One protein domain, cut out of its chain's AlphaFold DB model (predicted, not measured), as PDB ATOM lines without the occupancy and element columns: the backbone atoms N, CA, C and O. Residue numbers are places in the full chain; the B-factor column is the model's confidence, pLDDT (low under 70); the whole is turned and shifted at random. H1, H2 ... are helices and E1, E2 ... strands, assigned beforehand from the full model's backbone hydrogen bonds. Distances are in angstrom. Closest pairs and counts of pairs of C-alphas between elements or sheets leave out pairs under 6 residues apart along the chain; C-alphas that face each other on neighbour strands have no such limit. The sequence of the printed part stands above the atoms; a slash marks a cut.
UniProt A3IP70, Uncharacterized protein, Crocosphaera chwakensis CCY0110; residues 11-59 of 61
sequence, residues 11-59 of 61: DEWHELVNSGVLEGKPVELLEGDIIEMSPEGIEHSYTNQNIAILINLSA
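Overview. This is residues 11 to 59 of the 61 residues of an uncharacterized protein of Crocosphaera chwakensis CCY0110 (UniProt A3IP70). A small two-strand hairpin, E1 and E2, has the short helix H1 loosely beside it, and from the hairpin's end an outstretched link leads to a long helix, H2, which sticks out as a separate arm. The whole is open, with residues 41 to 47 and 49 to 59 standing free. The printed part has 49 residues with two named helices and two named strands, in the order H1, E1, E2, H2; the sheet, E1 - E2, is antiparallel and the class is mixed, helices and strands. It is only just extended, close to loose, with a radius of gyration of the C-alphas of 14.7 A and spans of 36 by 26 by 21 A.

Arrangement. H1, residues 11 to 18, has one pair of C-alphas within 8 A of E1, residues 27 to 30: those of Trp 13 and Leu 29, 7.4 A apart. E1 and E2, residues 33 to 36, form an antiparallel hairpin, with 143 degrees between their directions. N 28 and O 35, 2.9 A apart, and N 33 and O 30, 2.8 A apart, are within hydrogen-bond range. H1 is apart from E2. H2, residues 42 to 59, is apart from H1 and from E1. Every O i to N i+4 pair of H1 is within hydrogen-bond range, and 13 of 14 in H2.

Along the chain. H1 begins at C-alpha 11 (401.175, 412.790, 480.863) and is 10.6 A long. E1 is 9.7 A long and E2 9.8 A. H2 runs 26.7 A, from C-alpha 42 (428.855, 396.368, 486.278) to C-alpha 59 (414.113, 399.565, 508.275).

Size, cuts and confidence. The two C-alphas farthest apart, those of Asp 33 and Ala 59, are 37.2 A apart. The printed part has no cut and no long link. Mean pLDDT of the printed part is 79.7; residues 39 to 59 are under 70.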
ATOM      1  N   ASP A  11     402.462 413.484 480.759       98.12
ATOM      2  CA  ASP A  11     401.175 412.790 480.863       98.12
ATOM      3  C   ASP A  11     401.036 411.721 479.770       98.12
ATOM      4  O   ASP A  11     400.733 410.565 480.068       98.12
ATOM      5  N   GLU A  12     401.368 412.062 478.521       97.81
ATOM      6  CA  GLU A  12     401.354 411.110 477.401       97.81
ATOM      7  C   GLU A  12     402.379 409.988 477.591       97.81
ATOM      8  O   GLU A  12     402.122 408.839 477.229       97.81
ATOM      9  N   TRP A  13     403.531 410.292 478.195       96.94
ATOM     10  CA  TRP A  13     404.501 409.277 478.595       96.94
ATOM     11  C   TRP A  13     403.895 408.259 479.568       96.94
ATOM     12  O   TRP A  13     404.037 407.054 479.355       96.94
ATOM     13  N   HIS A  14     403.182 408.710 480.603       96.94
ATOM     14  CA  HIS A  14     402.521 407.794 481.531       96.94
ATOM     15  C   HIS A  14     401.435 406.961 480.846       96.94
ATOM     16  O   HIS A  14     401.331 405.765 481.119       96.94
ATOM     17  N   GLU A  15     400.654 407.545 479.938       97.94
ATOM     18  CA  GLU A  15     399.670 406.794 479.148       97.94
ATOM     19  C   GLU A  15     400.338 405.711 478.288       97.94
ATOM     20  O   GLU A  15     399.900 404.559 478.289       97.94
ATOM     21  N   LEU A  16     401.448 406.041 477.623       96.06
ATOM     22  CA  LEU A  16     402.267 405.107 476.845       96.06
ATOM     23  C   LEU A  16     402.801 403.953 477.691       96.06
ATOM     24  O   LEU A  16     402.682 402.794 477.288       96.06
ATOM     25  N   VAL A  17     403.368 404.250 478.860       94.62
ATOM     26  CA  VAL A  17     403.868 403.233 479.792       94.62
ATOM     27  C   VAL A  17     402.724 402.331 480.261       94.62
ATOM     28  O   VAL A  17     402.828 401.110 480.157       94.62
ATOM     29  N   ASN A  18     401.598 402.914 480.684       97.25
ATOM     30  CA  ASN A  18     400.432 402.171 481.170       97.25
ATOM     31  C   ASN A  18     399.764 401.319 480.081       97.25
ATOM     32  O   ASN A  18     399.146 400.301 480.387       97.25
ATOM     33  N   SER A  19     399.887 401.713 478.812       97.62
ATOM     34  CA  SER A  19     399.363 400.946 477.678       97.62
ATOM     35  C   SER A  19     400.145 399.657 477.381       97.62
ATOM     36  O   SER A  19     399.661 398.822 476.621       97.62
ATOM     37  N   GLY A  20     401.356 399.500 477.931       96.38
ATOM     38  CA  GLY A  20     402.244 398.363 477.655       96.38
ATOM     39  C   GLY A  20     403.019 398.454 476.333       96.38
ATOM     40  O   GLY A  20     403.836 397.588 476.037       96.38
ATOM     41  N   VAL A  21     402.852 399.516 475.532       96.75
ATOM     42  CA  VAL A  21     403.562 399.703 474.241       96.75
ATOM     43  C   VAL A  21     405.093 399.710 474.387       96.75
ATOM     44  O   VAL A  21     405.834 399.376 473.446       96.75
ATOM     45  N   LEU A  22     405.574 400.110 475.564       94.94
ATOM     46  CA  LEU A  22     406.992 400.189 475.909       94.94
ATOM     47  C   LEU A  22     407.476 398.997 476.753       94.94
ATOM     48  O   LEU A  22     408.624 398.993 477.190       94.94
ATOM     49  N   GLU A  23     406.643 397.976 476.968       94.50
ATOM     50  CA  GLU A  23     407.015 396.809 477.770       94.50
ATOM     51  C   GLU A  23     408.247 396.093 477.188       94.50
ATOM     52  O   GLU A  23     408.348 395.847 475.982       94.50
ATOM     53  N   GLY A  24     409.221 395.800 478.054       92.12
ATOM     54  CA  GLY A  24     410.483 395.153 477.679       92.12
ATOM     55  C   GLY A  24     411.483 396.042 476.932       92.12
ATOM     56  O   GLY A  24     412.557 395.558 476.578       92.12
ATOM     57  N   LYS A  25     411.174 397.324 476.694       93.69
ATOM     58  CA  LYS A  25     412.096 398.276 476.062       93.69
ATOM     59  C   LYS A  25     412.792 399.113 477.142       93.69
ATOM     60  O   LYS A  25     412.099 399.800 477.890       93.69
ATOM     61  N   PRO A  26     414.132 399.101 477.227       91.75
ATOM     62  CA  PRO A  26     414.863 399.946 478.163       91.75
ATOM     63  C   PRO A  26     414.916 401.373 477.608       91.75
ATOM     64  O   PRO A  26     415.880 401.756 476.956       91.75
ATOM     65  N   VAL A  27     413.844 402.142 477.793       95.00
ATOM     66  CA  VAL A  27     413.728 403.517 477.283       95.00
ATOM     67  C   VAL A  27     413.366 404.498 478.390       95.00
ATOM     68  O   VAL A  27     412.723 404.129 479.372       95.00
ATOM     69  N   GLU A  28     413.743 405.757 478.206       94.19
ATOM     70  CA  GLU A  28     413.465 406.860 479.127       94.19
ATOM     71  C   GLU A  28     413.006 408.119 478.381       94.19
ATOM     72  O   GLU A  28     413.327 408.311 477.205       94.19
ATOM     73  N   LEU A  29     412.231 408.970 479.062       96.12
ATOM     74  CA  LEU A  29     411.794 410.265 478.544       96.12
ATOM     75  C   LEU A  29     412.767 411.364 478.985       96.12
ATOM     76  O   LEU A  29     412.769 411.738 480.158       96.12
ATOM     77  N   LEU A  30     413.521 411.942 478.047       95.31
ATOM     78  CA  LEU A  30     414.385 413.103 478.284       95.31
ATOM     79  C   LEU A  30     414.004 414.248 477.348       95.31
ATOM     80  O   LEU A  30     413.981 414.085 476.135       95.31
ATOM     81  N   GLU A  31     413.702 415.423 477.908       95.06
ATOM     82  CA  GLU A  31     413.389 416.642 477.135       95.06
ATOM     83  C   GLU A  31     412.320 416.439 476.036       95.06
ATOM     84  O   GLU A  31     412.378 417.034 474.954       95.06
ATOM     85  N   GLY A  32     411.340 415.572 476.307       95.75
ATOM     86  CA  GLY A  32     410.263 415.218 475.381       95.75
ATOM     87  C   GLY A  32     410.634 414.178 474.316       95.75
ATOM     88  O   GLY A  32     409.791 413.866 473.479       95.75
ATOM     89  N   ASP A  33     411.848 413.629 474.334       96.25
ATOM     90  CA  ASP A  33     412.262 412.510 473.485       96.25
ATOM     91  C   ASP A  33     412.218 411.197 474.266       96.25
ATOM     92  O   ASP A  33     412.642 411.134 475.418       96.25
ATOM     93  N   ILE A  34     411.744 410.134 473.618       95.25
ATOM     94  CA  ILE A  34     411.879 408.767 474.129       95.25
ATOM     95  C   ILE A  34     413.177 408.205 473.561       95.25
ATOM     96  O   ILE A  34     413.279 407.989 472.350       95.25
ATOM     97  N   ILE A  35     414.161 407.983 474.424       94.44
ATOM     98  CA  ILE A  35     415.492 407.505 474.044       94.44
ATOM     99  C   ILE A  35     415.785 406.144 474.670       94.44
ATOM    100  O   ILE A  35     415.197 405.781 475.686       94.44
ATOM    101  N   GLU A  36     416.690 405.380 474.060       93.75
ATOM    102  CA  GLU A  36     417.189 404.136 474.647       93.75
ATOM    103  C   GLU A  36     418.090 404.447 475.844       93.75
ATOM    104  O   GLU A  36     419.022 405.251 475.754       93.75
ATOM    105  N   MET A  37     417.801 403.801 476.968       88.94
ATOM    106  CA  MET A  37     418.592 403.899 478.181       88.94
ATOM    107  C   MET A  37     419.953 403.239 477.948       88.94
ATOM    108  O   MET A  37     420.045 402.131 477.415       88.94
ATOM    109  N   SER A  38     421.027 403.906 478.367       79.69
ATOM    110  CA  SER A  38     422.366 403.313 478.297       79.69
ATOM    111  C   SER A  38     422.443 402.060 479.180       79.69
ATOM    112  O   SER A  38     421.907 402.074 480.288       79.69
ATOM    113  N   PRO A  39     423.124 400.983 478.744       69.56
ATOM    114  CA  PRO A  39     423.273 399.792 479.569       69.56
ATOM    115  C   PRO A  39     424.002 400.145 480.871       69.56
ATOM    116  O   PRO A  39     425.101 400.703 480.843       69.56
ATOM    117  N   GLU A  40     423.404 399.809 482.017       63.97
ATOM    118  CA  GLU A  40     424.069 399.955 483.312       63.97
ATOM    119  C   GLU A  40     425.305 399.039 483.344       63.97
ATOM    120  O   GLU A  40     425.200 397.812 483.303       63.97
ATOM    121  N   GLY A  41     426.502 399.629 483.386       59.19
ATOM    122  CA  GLY A  41     427.740 398.868 483.551       59.19
ATOM    123  C   GLY A  41     427.798 398.151 484.908       59.19
ATOM    124  O   GLY A  41     427.084 398.504 485.847       59.19
ATOM    125  N   ILE A  42     428.701 397.172 485.047       56.69
ATOM    126  CA  ILE A  42     428.855 396.368 486.278       56.69
ATOM    127  C   ILE A  42     429.002 397.256 487.531       56.69
ATOM    128  O   ILE A  42     428.348 397.002 488.542       56.69
ATOM    129  N   GLU A  43     429.771 398.342 487.436       55.97
ATOM    130  CA  GLU A  43     429.988 399.323 488.514       55.97
ATOM    131  C   GLU A  43     428.682 400.000 488.995       55.97
ATOM    132  O   GLU A  43     428.473 400.195 490.198       55.97
ATOM    133  N   HIS A  44     427.766 400.314 488.065       54.81
ATOM    134  CA  HIS A  44     426.455 400.906 488.366       54.81
ATOM    135  C   HIS A  44     425.527 399.885 489.036       54.81
ATOM    136  O   HIS A  44     424.894 400.198 490.046       54.81
ATOM    137  N   SER A  45     425.519 398.640 488.546       55.81
ATOM    138  CA  SER A  45     424.702 397.570 489.132       55.81
ATOM    139  C   SER A  45     425.113 397.241 490.576       55.81
ATOM    140  O   SER A  45     424.254 397.088 491.444       55.81
ATOM    141  N   TYR A  46     426.420 397.213 490.870       55.41
ATOM    142  CA  TYR A  46     426.941 396.901 492.202       55.41
ATOM    143  C   TYR A  46     426.621 398.007 493.212       55.41
ATOM    144  O   TYR A  46     426.200 397.723 494.335       55.41
ATOM    145  N   THR A  47     426.771 399.275 492.822       57.34
ATOM    146  CA  THR A  47     426.470 400.411 493.707       57.34
ATOM    147  C   THR A  47     424.968 400.501 493.998       57.34
ATOM    148  O   THR A  47     424.585 400.615 495.163       57.34
ATOM    149  N   ASN A  48     424.111 400.345 492.980       59.25
ATOM    150  CA  ASN A  48     422.653 400.365 493.151       59.25
ATOM    151  C   ASN A  48     422.156 399.212 494.036       59.25
ATOM    152  O   ASN A  48     421.352 399.435 494.942       59.25
ATOM    153  N   GLN A  49     422.670 397.992 493.838       59.84
ATOM    154  CA  GLN A  49     422.300 396.832 494.659       59.84
ATOM    155  C   GLN A  49     422.723 396.998 496.122       59.84
ATOM    156  O   GLN A  49     421.922 396.751 497.023       59.84
ATOM    157  N   ASN A  50     423.952 397.455 496.378       59.31
ATOM    158  CA  ASN A  50     424.437 397.643 497.748       59.31
ATOM    159  C   ASN A  50     423.673 398.745 498.492       59.31
ATOM    160  O   ASN A  50     423.338 398.568 499.663       59.31
ATOM    161  N   ILE A  51     423.344 399.855 497.826       59.66
ATOM    162  CA  ILE A  51     422.543 400.926 498.434       59.66
ATOM    163  C   ILE A  51     421.107 400.460 498.700       59.66
ATOM    164  O   ILE A  51     420.592 400.700 499.792       59.66
ATOM    165  N   ALA A  52     420.479 399.736 497.768       64.31
ATOM    166  CA  ALA A  52     419.145 399.173 497.984       64.31
ATOM    167  C   ALA A  52     419.113 398.217 499.194       64.31
ATOM    168  O   ALA A  52     418.200 398.290 500.018       64.31
ATOM    169  N   ILE A  53     420.141 397.375 499.354       65.06
ATOM    170  CA  ILE A  53     420.298 396.476 500.508       65.06
ATOM    171  C   ILE A  53     420.452 397.266 501.817       65.06
ATOM    172  O   ILE A  53     419.798 396.939 502.808       65.06
ATOM    173  N   LEU A  54     421.275 398.318 501.832       61.22
ATOM    174  CA  LEU A  54     421.500 399.143 503.024       61.22
ATOM    175  C   LEU A  54     420.234 399.885 503.467       61.22
ATOM    176  O   LEU A  54     419.917 399.897 504.658       61.22
ATOM    177  N   ILE A  55     419.478 400.447 502.521       66.00
ATOM    178  CA  ILE A  55     418.197 401.104 502.813       66.00
ATOM    179  C   ILE A  55     417.213 400.087 503.404       66.00
ATOM    180  O   ILE A  55     416.590 400.363 504.429       66.00
ATOM    181  N   ASN A  56     417.130 398.878 502.841       59.28
ATOM    182  CA  ASN A  56     416.190 397.856 503.305       59.28
ATOM    183  C   ASN A  56     416.569 397.238 504.671       59.28
ATOM    184  O   ASN A  56     415.694 396.776 505.399       59.28
ATOM    185  N   LEU A  57     417.853 397.252 505.049       59.34
ATOM    186  CA  LEU A  57     418.334 396.800 506.365       59.34
ATOM    187  C   LEU A  57     418.154 397.852 507.471       59.34
ATOM    188  O   LEU A  57     417.953 397.487 508.627       59.34
ATOM    189  N   SER A  58     418.175 399.145 507.133       57.72
ATOM    190  CA  SER A  58     417.911 400.228 508.097       57.72
ATOM    191  C   SER A  58     416.451 400.328 508.557       57.72
ATOM    192  O   SER A  58     416.168 401.031 509.519       57.72
ATOM    193  N   ALA A  59     415.530 399.605 507.912       53.75
ATOM    194  CA  ALA A  59     414.113 399.565 508.275       53.75
ATOM    195  C   ALA A  59     413.771 398.533 509.379       53.75
ATOM    196  O   ALA A  59     412.597 398.360 509.700       53.75
TER     197      ALA A  59